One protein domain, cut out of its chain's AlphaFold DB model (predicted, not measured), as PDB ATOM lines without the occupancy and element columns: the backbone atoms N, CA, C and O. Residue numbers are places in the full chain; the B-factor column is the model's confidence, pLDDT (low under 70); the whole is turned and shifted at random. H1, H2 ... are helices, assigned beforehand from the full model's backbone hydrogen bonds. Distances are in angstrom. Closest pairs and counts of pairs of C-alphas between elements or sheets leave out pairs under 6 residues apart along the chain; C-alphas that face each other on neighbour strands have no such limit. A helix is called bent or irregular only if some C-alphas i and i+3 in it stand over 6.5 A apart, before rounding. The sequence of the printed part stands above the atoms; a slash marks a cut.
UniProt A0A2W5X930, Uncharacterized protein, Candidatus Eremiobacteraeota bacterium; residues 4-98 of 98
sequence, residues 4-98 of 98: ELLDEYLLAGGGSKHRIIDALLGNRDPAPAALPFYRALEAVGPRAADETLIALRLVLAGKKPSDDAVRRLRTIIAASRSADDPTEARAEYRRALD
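AT A GLANCE: This is residues 4 to 98 of the 98 residues of an uncharacterized protein of Candidatus Eremiobacteraeota bacterium (UniProt A0A2W5X930). Six helices pack compactly, with H4 in the middle between H3 and H5. H2 packs on H3 at one end and H6 on H5 at the other, with H1 between these two hairpins. The printed part has 95 residues with six named helices, H1 to H6 in order, and no named strand; the class is all helix. It is compact, with a radius of gyration of the C-alphas of 12.7 A and spans of 35 by 26 by 20 A.

IN THESE COORDINATES: H1, residues 4 to 12, begins at C-alpha 4 (-38.501, 59.012, 20.848). H2 is residues 17 to 26. H3, residues 32 to 47, is 23.1 A long, with a kink of 57 degrees near residue 41; it is irregular, C-alphas 43 and 46 being 9.6 A apart. H4 is residues 50 to 60. H5, residues 67 to 82, is 22.4 A long. H6, residues 87 to 97, ends at C-alpha 97 (-36.584, 49.819, 12.011).

HOW THE PARTS SIT: H1 and H2 form a helical hairpin, closest at the C-alphas of Leu 6 and Ile 20, 6.2 A. H2 and H3 form another, closest at His 18 and Pro 46, C-alphas 5.4 A apart. With residues 33 to 37 alone, H3 touches H4 at a shallow tilt of 22 degrees, opposite ways; the closest C-alphas are Ala 34 and Val 59, 6.2 A. With residues 69 to 74 alone, H5 touches H4, closest at the C-alphas of Ala 55 and Val 70, 5.9 A. H5 and H6 form a hairpin, closest at the C-alphas of Ser 80 and Ala 89, 5.1 A. H3 and H5 are apart. Every O i to N i+4 pair is within hydrogen-bond range in H1, H2, H4, H5 and H6; in H3, 8 of 12 are.

THE WHOLE: The C-alphas farthest apart, Pro 32 and Asp 84, are 38.2 A apart. The printed part has no cut, no link is long, and no printed residue is under 70 in pLDDT.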
ATOM      1  N   GLU A   4     -39.722  58.313  20.425       89.69
ATOM      2  CA  GLU A   4     -38.501  59.012  20.848       89.69
ATOM      3  C   GLU A   4     -38.029  58.642  22.255       89.69
ATOM      4  O   GLU A   4     -36.854  58.352  22.441       89.69
ATOM      5  N   LEU A   5     -38.937  58.588  23.232       92.00
ATOM      6  CA  LEU A   5     -38.575  58.293  24.620       92.00
ATOM      7  C   LEU A   5     -38.009  56.868  24.781       92.00
ATOM      8  O   LEU A   5     -37.052  56.645  25.523       92.00
ATOM      9  N   LEU A   6     -38.600  55.896  24.080       94.69
ATOM     10  CA  LEU A   6     -38.117  54.517  24.069       94.69
ATOM     11  C   LEU A   6     -36.792  54.418  23.302       94.69
ATOM     12  O   LEU A   6     -35.866  53.762  23.772       94.69
ATOM     13  N   ASP A   7     -36.684  55.100  22.162       95.62
ATOM     14  CA  ASP A   7     -35.468  55.120  21.346       95.62
ATOM     15  C   ASP A   7     -34.290  55.749  22.108       95.62
ATOM     16  O   ASP A   7     -33.188  55.203  22.095       95.62
ATOM     17  N   GLU A   8     -34.517  56.840  22.840       94.06
ATOM     18  CA  GLU A   8     -33.517  57.480  23.696       94.06
ATOM     19  C   GLU A   8     -33.064  56.549  24.828       94.06
ATOM     20  O   GLU A   8     -31.862  56.355  25.022       94.06
ATOM     21  N   TYR A   9     -34.006  55.908  25.526       95.19
ATOM     22  CA  TYR A   9     -33.684  54.931  26.568       95.19
ATOM     23  C   TYR A   9     -32.830  53.778  26.028       95.19
ATOM     24  O   TYR A   9     -31.824  53.388  26.632       95.19
ATOM     25  N   LEU A  10     -33.199  53.232  24.869       96.31
ATOM     26  CA  LEU A  10     -32.450  52.150  24.243       96.31
ATOM     27  C   LEU A  10     -31.060  52.634  23.809       96.31
ATOM     28  O   LEU A  10     -30.072  52.031  24.205       96.31
ATOM     29  N   LEU A  11     -30.945  53.748  23.089       96.19
ATOM     30  CA  LEU A  11     -29.685  54.171  22.462       96.19
ATOM     31  C   LEU A  11     -28.698  54.868  23.400       96.19
ATOM     32  O   LEU A  11     -27.490  54.716  23.222       96.19
ATOM     33  N   ALA A  12     -29.184  55.649  24.362       91.75
ATOM     34  CA  ALA A  12     -28.339  56.390  25.297       91.75
ATOM     35  C   ALA A  12     -28.148  55.652  26.630       91.75
ATOM     36  O   ALA A  12     -27.249  55.992  27.391       91.75
ATOM     37  N   GLY A  13     -29.003  54.669  26.945       83.44
ATOM     38  CA  GLY A  13     -28.994  53.994  28.250       83.44
ATOM     39  C   GLY A  13     -29.383  54.902  29.423       83.44
ATOM     40  O   GLY A  13     -29.322  54.474  30.574       83.44
ATOM     41  N   GLY A  14     -29.777  56.144  29.136       78.75
ATOM     42  CA  GLY A  14     -30.239  57.123  30.108       78.75
ATOM     43  C   GLY A  14     -31.741  57.016  30.373       78.75
ATOM     44  O   GLY A  14     -32.505  56.474  29.577       78.75
ATOM     45  N   GLY A  15     -32.173  57.574  31.504       82.19
ATOM     46  CA  GLY A  15     -33.584  57.656  31.878       82.19
ATOM     47  C   GLY A  15     -34.085  56.499  32.748       82.19
ATOM     48  O   GLY A  15     -33.426  55.485  32.961       82.19
ATOM     49  N   SER A  16     -35.281  56.680  33.309       91.75
ATOM     50  CA  SER A  16     -35.908  55.697  34.195       91.75
ATOM     51  C   SER A  16     -36.757  54.720  33.393       91.75
ATOM     52  O   SER A  16     -37.733  55.130  32.766       91.75
ATOM     53  N   LYS A  17     -36.456  53.420  33.493       93.81
ATOM     54  CA  LYS A  17     -37.268  52.359  32.880       93.81
ATOM     55  C   LYS A  17     -38.737  52.417  33.308       93.81
ATOM     56  O   LYS A  17     -39.611  52.159  32.490       93.81
ATOM     57  N   HIS A  18     -39.011  52.830  34.550       95.00
ATOM     58  CA  HIS A  18     -40.379  53.082  35.018       95.00
ATOM     59  C   HIS A  18     -41.075  54.133  34.155       95.00
ATOM     60  O   HIS A  18     -42.139  53.871  33.615       95.00
ATOM     61  N   ARG A  19     -40.424  55.284  33.944       93.62
ATOM     62  CA  ARG A  19     -40.976  56.377  33.136       93.62
ATOM     63  C   ARG A  19     -41.248  55.942  31.695       93.62
ATOM     64  O   ARG A  19     -42.240  56.371  31.116       93.62
ATOM     65  N   ILE A  20     -40.384  55.100  31.123       94.50
ATOM     66  CA  ILE A  20     -40.593  54.541  29.780       94.50
ATOM     67  C   ILE A  20     -41.834  53.656  29.751       94.50
ATOM     68  O   ILE A  20     -42.677  53.807  28.873       94.50
ATOM     69  N   ILE A  21     -41.956  52.746  30.715       95.50
ATOM     70  CA  ILE A  21     -43.081  51.814  30.783       95.50
ATOM     71  C   ILE A  21     -44.393  52.558  31.027       95.50
ATOM     72  O   ILE A  21     -45.358  52.300  30.315       95.50
ATOM     73  N   ASP A  22     -44.419  53.526  31.941       95.12
ATOM     74  CA  ASP A  22     -45.605  54.348  32.197       95.12
ATOM     75  C   ASP A  22     -46.041  55.103  30.933       95.12
ATOM     76  O   ASP A  22     -47.224  55.119  30.591       95.12
ATOM     77  N   ALA A  23     -45.087  55.669  30.183       93.94
ATOM     78  CA  ALA A  23     -45.373  56.343  28.919       93.94
ATOM     79  C   ALA A  23     -45.929  55.380  27.852       93.94
ATOM     80  O   ALA A  23     -46.906  55.712  27.180       93.94
ATOM     81  N   LEU A  24     -45.351  54.180  27.720       94.81
ATOM     82  CA  LEU A  24     -45.818  53.148  26.784       94.81
ATOM     83  C   LEU A  24     -47.213  52.624  27.145       94.81
ATOM     84  O   LEU A  24     -48.025  52.357  26.263       94.81
ATOM     85  N   LEU A  25     -47.507  52.467  28.436       95.38
ATOM     86  CA  LEU A  25     -48.808  51.988  28.899       95.38
ATOM     87  C   LEU A  25     -49.889  53.071  28.842       95.38
ATOM     88  O   LEU A  25     -51.052  52.720  28.638       95.38
ATOM     89  N   GLY A  26     -49.518  54.345  29.009       94.88
ATOM     90  CA  GLY A  26     -50.417  55.496  28.896       94.88
ATOM     91  C   GLY A  26     -50.735  55.894  27.453       94.88
ATOM     92  O   GLY A  26     -51.795  56.455  27.191       94.88
ATOM     93  N   ASN A  27     -49.853  55.565  26.509       92.62
ATOM     94  CA  ASN A  27     -50.053  55.791  25.084       92.62
ATOM     95  C   ASN A  27     -49.817  54.474  24.343       92.62
ATOM     96  O   ASN A  27     -48.728  54.215  23.854       92.62
ATOM     97  N   ARG A  28     -50.809  53.583  24.322       93.88
ATOM     98  CA  ARG A  28     -50.654  52.286  23.649       93.88
ATOM     99  C   ARG A  28     -50.949  52.417  22.173       93.88
ATOM    100  O   ARG A  28     -51.982  52.950  21.776       93.88
ATOM    101  N   ASP A  29     -50.080  51.828  21.369       93.81
ATOM    102  CA  ASP A  29     -50.389  51.578  19.970       93.81
ATOM    103  C   ASP A  29     -51.501  50.516  19.855       93.81
ATOM    104  O   ASP A  29     -51.434  49.497  20.553       93.81
ATOM    105  N   PRO A  30     -52.519  50.715  18.999       92.81
ATOM    106  CA  PRO A  30     -53.615  49.765  18.841       92.81
ATOM    107  C   PRO A  30     -53.236  48.498  18.055       92.81
ATOM    108  O   PRO A  30     -54.077  47.607  17.920       92.81
ATOM    109  N   ALA A  31     -52.012  48.388  17.521       92.75
ATOM    110  CA  ALA A  31     -51.566  47.210  16.787       92.75
ATOM    111  C   ALA A  31     -51.759  45.916  17.611       92.75
ATOM    112  O   ALA A  31     -51.171  45.776  18.691       92.75
ATOM    113  N   PRO A  32     -52.498  44.908  17.099       95.56
ATOM    114  CA  PRO A  32     -52.748  43.664  17.832       95.56
ATOM    115  C   PRO A  32     -51.470  42.935  18.264       95.56
ATOM    116  O   PRO A  32     -51.428  42.334  19.336       95.56
ATOM    117  N   ALA A  33     -50.410  43.030  17.459       95.56
ATOM    118  CA  ALA A  33     -49.113  42.430  17.752       95.56
ATOM    119  C   ALA A  33     -48.405  43.061  18.967       95.56
ATOM    120  O   ALA A  33     -47.560  42.408  19.575       95.56
ATOM    121  N   ALA A  34     -48.743  44.301  19.347       96.31
ATOM    122  CA  ALA A  34     -48.159  44.988  20.500       96.31
ATOM    123  C   ALA A  34     -48.863  44.624  21.823       96.31
ATOM    124  O   ALA A  34     -48.264  44.724  22.895       96.31
ATOM    125  N   LEU A  35     -50.114  44.148  21.768       96.19
ATOM    126  CA  LEU A  35     -50.926  43.849  22.956       96.19
ATOM    127  C   LEU A  35     -50.274  42.863  23.941       96.19
ATOM    128  O   LEU A  35     -50.323  43.138  25.144       96.19
ATOM    129  N   PRO A  36     -49.648  41.747  23.508       95.62
ATOM    130  CA  PRO A  36     -48.986  40.832  24.435       95.62
ATOM    131  C   PRO A  36     -47.849  41.502  25.214       95.62
ATOM    132  O   PRO A  36     -47.660  41.210  26.393       95.62
ATOM    133  N   PHE A  37     -47.132  42.438  24.586       96.75
ATOM    134  CA  PHE A  37     -46.053  43.182  25.228       96.75
ATOM    135  C   PHE A  37     -46.598  44.153  26.270       96.75
ATOM    136  O   PHE A  37     -46.090  44.164  27.385       96.75
ATOM    137  N   TYR A  38     -47.664  44.902  25.971       97.19
ATOM    138  CA  TYR A  38     -48.276  45.781  26.973       97.19
ATOM    139  C   TYR A  38     -48.783  45.002  28.186       97.19
ATOM    140  O   TYR A  38     -48.512  45.411  29.308       97.19
ATOM    141  N   ARG A  39     -49.421  43.843  27.981       96.19
ATOM    142  CA  ARG A  39     -49.853  42.971  29.089       96.19
ATOM    143  C   ARG A  39     -48.681  42.489  29.939       96.19
ATOM    144  O   ARG A  39     -48.772  42.463  31.163       96.19
ATOM    145  N   ALA A  40     -47.572  42.118  29.302       95.62
ATOM    146  CA  ALA A  40     -46.360  41.756  30.025       95.62
ATOM    147  C   ALA A  40     -45.826  42.953  30.829       95.62
ATOM    148  O   ALA A  40     -45.539  42.808  32.013       95.62
ATOM    149  N   LEU A  41     -45.755  44.143  30.226       97.06
ATOM    150  CA  LEU A  41     -45.308  45.361  30.904       97.06
ATOM    151  C   LEU A  41     -46.224  45.759  32.073       97.06
ATOM    152  O   LEU A  41     -45.710  46.186  33.097       97.06
ATOM    153  N   GLU A  42     -47.540  45.568  31.979       96.81
ATOM    154  CA  GLU A  42     -48.458  45.753  33.116       96.81
ATOM    155  C   GLU A  42     -48.154  44.781  34.263       96.81
ATOM    156  O   GLU A  42     -48.189  45.164  35.430       96.81
ATOM    157  N   ALA A  43     -47.847  43.523  33.935       96.94
ATOM    158  CA  ALA A  43     -47.645  42.472  34.926       96.94
ATOM    159  C   ALA A  43     -46.284  42.560  35.637       96.94
ATOM    160  O   ALA A  43     -46.204  42.349  36.846       96.94
ATOM    161  N   VAL A  44     -45.205  42.831  34.895       96.25
ATOM    162  CA  VAL A  44     -43.832  42.827  35.440       96.25
ATOM    163  C   VAL A  44     -43.223  44.219  35.602       96.25
ATOM    164  O   VAL A  44     -42.239  44.375  36.333       96.25
ATOM    165  N   GLY A  45     -43.783  45.231  34.937       94.94
ATOM    166  CA  GLY A  45     -43.311  46.610  34.971       94.94
ATOM    167  C   GLY A  45     -41.797  46.726  34.738       94.94
ATOM    168  O   GLY A  45     -41.260  46.096  33.822       94.94
ATOM    169  N   PRO A  46     -41.067  47.490  35.572       94.38
ATOM    170  CA  PRO A  46     -39.628  47.749  35.418       94.38
ATOM    171  C   PRO A  46     -38.757  46.483  35.487       94.38
ATOM    172  O   PRO A  46     -37.584  46.535  35.126       94.38
ATOM    173  N   ARG A  47     -39.300  45.351  35.960       95.62
ATOM    174  CA  ARG A  47     -38.584  44.068  36.023       95.62
ATOM    175  C   ARG A  47     -38.583  43.335  34.683       95.62
ATOM    176  O   ARG A  47     -37.896  42.324  34.566       95.62
ATOM    177  N   ALA A  48     -39.330  43.821  33.688       95.25
ATOM    178  CA  ALA A  48     -39.229  43.338  32.318       95.25
ATOM    179  C   ALA A  48     -37.777  43.404  31.829       95.25
ATOM    180  O   ALA A  48     -37.039  44.325  32.179       95.25
ATOM    181  N   ALA A  49     -37.372  42.454  30.991       94.62
ATOM    182  CA  ALA A  49     -36.067  42.499  30.342       94.62
ATOM    183  C   ALA A  49     -36.013  43.653  29.319       94.62
ATOM    184  O   ALA A  49     -37.045  44.058  28.779       94.62
ATOM    185  N   ASP A  50     -34.826  44.202  29.045       95.25
ATOM    186  CA  ASP A  50     -34.659  45.199  27.967       95.25
ATOM    187  C   ASP A  50     -35.054  44.592  26.610       95.25
ATOM    188  O   ASP A  50     -35.646  45.270  25.773       95.25
ATOM    189  N   GLU A  51     -34.839  43.287  26.427       96.62
ATOM    190  CA  GLU A  51     -35.275  42.521  25.260       96.62
ATOM    191  C   GLU A  51     -36.784  42.626  25.006       96.62
ATOM    192  O   GLU A  51     -37.208  42.645  23.852       96.62
ATOM    193  N   THR A  52     -37.609  42.759  26.052       96.75
ATOM    194  CA  THR A  52     -39.054  42.978  25.895       96.75
ATOM    195  C   THR A  52     -39.343  44.334  25.253       96.75
ATOM    196  O   THR A  52     -40.206  44.430  24.383       96.75
ATOM    197  N   LEU A  53     -38.601  45.376  25.640       96.94
ATOM    198  CA  LEU A  53     -38.728  46.719  25.069       96.94
ATOM    199  C   LEU A  53     -38.198  46.773  23.630       96.94
ATOM    200  O   LEU A  53     -38.813  47.404  22.772       96.94
ATOM    201  N   ILE A  54     -37.110  46.053  23.346       97.81
ATOM    202  CA  ILE A  54     -36.556  45.882  21.997       97.81
ATOM    203  C   ILE A  54     -37.569  45.191  21.076       97.81
ATOM    204  O   ILE A  54     -37.856  45.678  19.982       97.81
ATOM    205  N   ALA A  55     -38.142  44.072  21.521       98.06
ATOM    206  CA  ALA A  55     -39.135  43.326  20.756       98.06
ATOM    207  C   ALA A  55     -40.406  44.150  20.510       98.06
ATOM    208  O   ALA A  55     -40.913  44.176  19.389       98.06
ATOM    209  N   LEU A  56     -40.880  44.887  21.521       97.31
ATOM    210  CA  LEU A  56     -41.983  45.831  21.355       97.31
ATOM    211  C   LEU A  56     -41.637  46.908  20.317       97.31
ATOM    212  O   LEU A  56     -42.444  47.181  19.434       97.31
ATOM    213  N   ARG A  57     -40.430  47.482  20.356       97.38
ATOM    214  CA  ARG A  57     -40.028  48.511  19.391       97.38
ATOM    215  C   ARG A  57     -40.001  48.009  17.945       97.38
ATOM    216  O   ARG A  57     -40.403  48.757  17.051       97.38
ATOM    217  N   LEU A  58     -39.579  46.761  17.726       97.56
ATOM    218  CA  LEU A  58     -39.649  46.089  16.423       97.56
ATOM    219  C   LEU A  58     -41.098  45.959  15.944       97.56
ATOM    220  O   LEU A  58     -41.400  46.307  14.807       97.56
ATOM    221  N   VAL A  59     -42.009  45.523  16.817       97.06
ATOM    222  CA  VAL A  59     -43.440  45.419  16.489       97.06
ATOM    223  C   VAL A  59     -44.036  46.776  16.130       97.06
ATOM    224  O   VAL A  59     -44.771  46.887  15.154       97.06
ATOM    225  N   LEU A  60     -43.687  47.816  16.886       95.50
ATOM    226  CA  LEU A  60     -44.127  49.190  16.640       95.50
ATOM    227  C   LEU A  60     -43.566  49.772  15.332       95.50
ATOM    228  O   LEU A  60     -44.158  50.680  14.760       95.50
ATOM    229  N   ALA A  61     -42.459  49.219  14.836       95.19
ATOM    230  CA  ALA A  61     -41.915  49.484  13.507       95.19
ATOM    231  C   ALA A  61     -42.528  48.598  12.399       95.19
ATOM    232  O   ALA A  61     -42.043  48.584  11.272       95.19
ATOM    233  N   GLY A  62     -43.552  47.795  12.703       95.44
ATOM    234  CA  GLY A  62     -44.143  46.850  11.750       95.44
ATOM    235  C   GLY A  62     -43.253  45.643  11.428       95.44
ATOM    236  O   GLY A  62     -43.523  44.917  10.470       95.44
ATOM    237  N   LYS A  63     -42.193  45.399  12.208       96.19
ATOM    238  CA  LYS A  63     -41.279  44.262  12.033       96.19
ATOM    239  C   LYS A  63     -41.706  43.071  12.893       96.19
ATOM    240  O   LYS A  63     -42.323  43.212  13.948       96.19
ATOM    241  N   LYS A  64     -41.320  41.863  12.469       94.50
ATOM    242  CA  LYS A  64     -41.493  40.641  13.267       94.50
ATOM    243  C   LYS A  64     -40.395  40.560  14.342       94.50
ATOM    244  O   LYS A  64     -39.220  40.570  13.977       94.50
ATOM    245  N   PRO A  65     -40.734  40.409  15.634       95.00
ATOM    246  CA  PRO A  65     -39.747  40.295  16.706       95.00
ATOM    247  C   PRO A  65     -39.196  38.860  16.788       95.00
ATOM    248  O   PRO A  65     -39.564  38.097  17.675       95.00
ATOM    249  N   SER A  66     -38.362  38.454  15.826       96.75
ATOM    250  CA  SER A  66     -37.623  37.185  15.912       96.75
ATOM    251  C   SER A  66     -36.409  37.307  16.834       96.75
ATOM    252  O   SER A  66     -35.874  38.402  17.013       96.75
ATOM    253  N   ASP A  67     -35.921  36.179  17.353       96.75
ATOM    254  CA  ASP A  67     -34.702  36.130  18.172       96.75
ATOM    255  C   ASP A  67     -33.506  36.779  17.463       96.75
ATOM    256  O   ASP A  67     -32.735  37.518  18.074       96.75
ATOM    257  N   ASP A  68     -33.385  36.572  16.149       97.75
ATOM    258  CA  ASP A  68     -32.347  37.192  15.321       97.75
ATOM    259  C   ASP A  68     -32.493  38.712  15.248       97.75
ATOM    260  O   ASP A  68     -31.501  39.429  15.384       97.75
ATOM    261  N   ALA A  69     -33.718  39.216  15.077       97.50
ATOM    262  CA  ALA A  69     -33.981  40.651  15.018       97.50
ATOM    263  C   ALA A  69     -33.722  41.322  16.373       97.50
ATOM    264  O   ALA A  69     -33.061  42.359  16.432       97.50
ATOM    265  N   VAL A  70     -34.177  40.701  17.467       97.88
ATOM    266  CA  VAL A  70     -33.943  41.185  18.835       97.88
ATOM    267  C   VAL A  70     -32.450  41.192  19.147       97.88
ATOM    268  O   VAL A  70     -31.924  42.200  19.618       97.88
ATOM    269  N   ARG A  71     -31.739  40.105  18.831       98.06
ATOM    270  CA  ARG A  71     -30.290  39.993  19.030       98.06
ATOM    271  C   ARG A  71     -29.526  41.031  18.217       98.06
ATOM    272  O   ARG A  71     -28.627  41.669  18.760       98.06
ATOM    273  N   ARG A  72     -29.895  41.241  16.950       97.69
ATOM    274  CA  ARG A  72     -29.283  42.268  16.101       97.69
ATOM    275  C   ARG A  72     -29.480  43.661  16.690       97.69
ATOM    276  O   ARG A  72     -28.502  44.385  16.852       97.69
ATOM    277  N   LEU A  73     -30.712  44.023  17.051       97.88
ATOM    278  CA  LEU A  73     -30.991  45.350  17.600       97.88
ATOM    279  C   LEU A  73     -30.293  45.554  18.949       97.88
ATOM    280  O   LEU A  73     -29.752  46.627  19.196       97.88
ATOM    281  N   ARG A  74     -30.220  44.511  19.787       98.00
ATOM    282  CA  ARG A  74     -29.468  44.536  21.048       98.00
ATOM    283  C   ARG A  74     -27.980  44.818  20.826       98.00
ATOM    284  O   ARG A  74     -27.410  45.603  21.577       98.00
ATOM    285  N   THR A  75     -27.361  44.223  19.806       97.94
ATOM    286  CA  THR A  75     -25.961  44.505  19.444       97.94
ATOM    287  C   THR A  75     -25.772  45.963  19.023       97.94
ATOM    288  O   THR A  75     -24.854  46.618  19.510       97.94
ATOM    289  N   ILE A  76     -26.667  46.492  18.183       98.00
ATOM    290  CA  ILE A  76     -26.625  47.896  17.736       98.00
ATOM    291  C   ILE A  76     -26.778  48.852  18.928       98.00
ATOM    292  O   ILE A  76     -26.026  49.815  19.071       98.00
ATOM    293  N   ILE A  77     -27.725  48.563  19.823       97.75
ATOM    294  CA  ILE A  77     -27.957  49.327  21.053       97.75
ATOM    295  C   ILE A  77     -26.718  49.314  21.951       97.75
ATOM    296  O   ILE A  77     -26.304  50.364  22.436       97.75
ATOM    297  N   ALA A  78     -26.110  48.143  22.158       96.94
ATOM    298  CA  ALA A  78     -24.896  48.027  22.954       96.94
ATOM    299  C   ALA A  78     -23.760  48.878  22.362       96.94
ATOM    300  O   ALA A  78     -23.132  49.630  23.102       96.94
ATOM    301  N   ALA A  79     -23.569  48.834  21.038       96.50
ATOM    302  CA  ALA A  79     -22.580  49.654  20.342       96.50
ATOM    303  C   ALA A  79     -22.854  51.160  20.500       96.50
ATOM    304  O   ALA A  79     -21.934  51.921  20.784       96.50
ATOM    305  N   SER A  80     -24.118  51.590  20.397       97.00
ATOM    306  CA  SER A  80     -24.508  52.989  20.636       97.00
ATOM    307  C   SER A  80     -24.223  53.447  22.070       97.00
ATOM    308  O   SER A  80     -23.897  54.609  22.282       97.00
ATOM    309  N   ARG A  81     -24.350  52.563  23.066       95.00
ATOM    310  CA  ARG A  81     -24.130  52.908  24.481       95.00
ATOM    311  C   ARG A  81     -22.652  52.965  24.874       95.00
ATOM    312  O   ARG A  81     -22.325  53.626  25.853       95.00
ATOM    313  N   SER A  82     -21.781  52.251  24.163       94.75
ATOM    314  CA  SER A  82     -20.350  52.162  24.481       94.75
ATOM    315  C   SER A  82     -19.450  53.038  23.609       94.75
ATOM    316  O   SER A  82     -18.257  53.113  23.884       94.75
ATOM    317  N   ALA A  83     -19.969  53.621  22.527       91.94
ATOM    318  CA  ALA A  83     -19.176  54.417  21.595       91.94
ATOM    319  C   ALA A  83     -18.982  55.860  22.082       91.94
ATOM    320  O   ALA A  83     -19.933  56.496  22.533       91.94
ATOM    321  N   ASP A  84     -17.774  56.397  21.888       91.75
ATOM    322  CA  ASP A  84     -17.496  57.830  22.066       91.75
ATOM    323  C   ASP A  84     -18.278  58.681  21.050       91.75
ATOM    324  O   ASP A  84     -18.770  59.762  21.371       91.75
ATOM    325  N   ASP A  85     -18.450  58.153  19.831       93.75
ATOM    326  CA  ASP A  85     -19.349  58.682  18.807       93.75
ATOM    327  C   ASP A  85     -20.406  57.625  18.422       93.75
ATOM    328  O   ASP A  85     -20.110  56.678  17.686       93.75
ATOM    329  N   PRO A  86     -21.662  57.764  18.889       94.44
ATOM    330  CA  PRO A  86     -22.727  56.805  18.612       94.44
ATOM    331  C   PRO A  86     -23.411  57.015  17.249       94.44
ATOM    332  O   PRO A  86     -24.413  56.353  16.972       94.44
ATOM    333  N   THR A  87     -22.938  57.939  16.403       95.81
ATOM    334  CA  THR A  87     -23.638  58.358  15.174       95.81
ATOM    335  C   THR A  87     -23.960  57.190  14.241       95.81
ATOM    336  O   THR A  87     -25.117  57.033  13.843       95.81
ATOM    337  N   GLU A  88     -22.982  56.331  13.941       96.38
ATOM    338  CA  GLU A  88     -23.190  55.197  13.028       96.38
ATOM    339  C   GLU A  88     -24.132  54.144  13.627       96.38
ATOM    340  O   GLU A  88     -25.058  53.690  12.956       96.38
ATOM    341  N   ALA A  89     -23.982  53.820  14.915       96.12
ATOM    342  CA  ALA A  89     -24.861  52.867  15.594       96.12
ATOM    343  C   ALA A  89     -26.319  53.363  15.629       96.12
ATOM    344  O   ALA A  89     -27.255  52.596  15.406       96.12
ATOM    345  N   ARG A  90     -26.535  54.668  15.836       96.19
ATOM    346  CA  ARG A  90     -27.871  55.281  15.770       96.19
ATOM    347  C   ARG A  90     -28.447  55.260  14.354       96.19
ATOM    348  O   ARG A  90     -29.654  55.075  14.194       96.19
ATOM    349  N   ALA A  91     -27.617  55.439  13.328       96.75
ATOM    350  CA  ALA A  91     -28.045  55.314  11.938       96.75
ATOM    351  C   ALA A  91     -28.409  53.863  11.585       96.75
ATOM    352  O   ALA A  91     -29.423  53.634  10.924       96.75
ATOM    353  N   GLU A  92     -27.631  52.883  12.051       97.06
ATOM    354  CA  GLU A  92     -27.941  51.462  11.866       97.06
ATOM    355  C   GLU A  92     -29.233  51.068  12.590       97.06
ATOM    356  O   GLU A  92     -30.061  50.355  12.025       97.06
ATOM    357  N   TYR A  93     -29.456  51.587  13.799       97.50
ATOM    358  CA  TYR A  93     -30.692  51.366  14.550       97.50
ATOM    359  C   TYR A  93     -31.928  51.823  13.769       97.50
ATOM    360  O   TYR A  93     -32.901  51.080  13.674       97.50
ATOM    361  N   ARG A  94     -31.874  53.014  13.161       96.56
ATOM    362  CA  ARG A  94     -32.964  53.537  12.320       96.56
ATOM    363  C   ARG A  94     -33.186  52.658  11.090       96.56
ATOM    364  O   ARG A  94     -34.300  52.198  10.880       96.56
ATOM    365  N   ARG A  95     -32.111  52.302  10.376       96.62
ATOM    366  CA  ARG A  95     -32.165  51.387   9.220       96.62
ATOM    367  C   ARG A  95     -32.752  50.013   9.556       96.62
ATOM    368  O   ARG A  95     -33.326  49.371   8.689       96.62
ATOM    369  N   ALA A  96     -32.567  49.529  10.783       94.75
ATOM    370  CA  ALA A  96     -33.136  48.258  11.226       94.75
ATOM    371  C   ALA A  96     -34.649  48.339  11.514       94.75
ATOM    372  O   ALA A  96     -35.311  47.300  11.584       94.75
ATOM    373  N   LEU A  97     -35.180  49.549  11.703       94.69
ATOM    374  CA  LEU A  97     -36.584  49.819  12.011       94.69
ATOM    375  C   LEU A  97     -37.376  50.336  10.801       94.69
ATOM    376  O   LEU A  97     -38.587  50.139  10.779       94.69
ATOM    377  N   ASP A  98     -36.716  50.920   9.803       89.81
ATOM    378  CA  ASP A  98     -37.300  51.259   8.493       89.81
ATOM    379  C   ASP A  98     -37.637  49.996   7.686       89.81
ATOM    380  O   ASP A  98     -38.777  49.840   7.189       89.81
TER     381      ASP A  98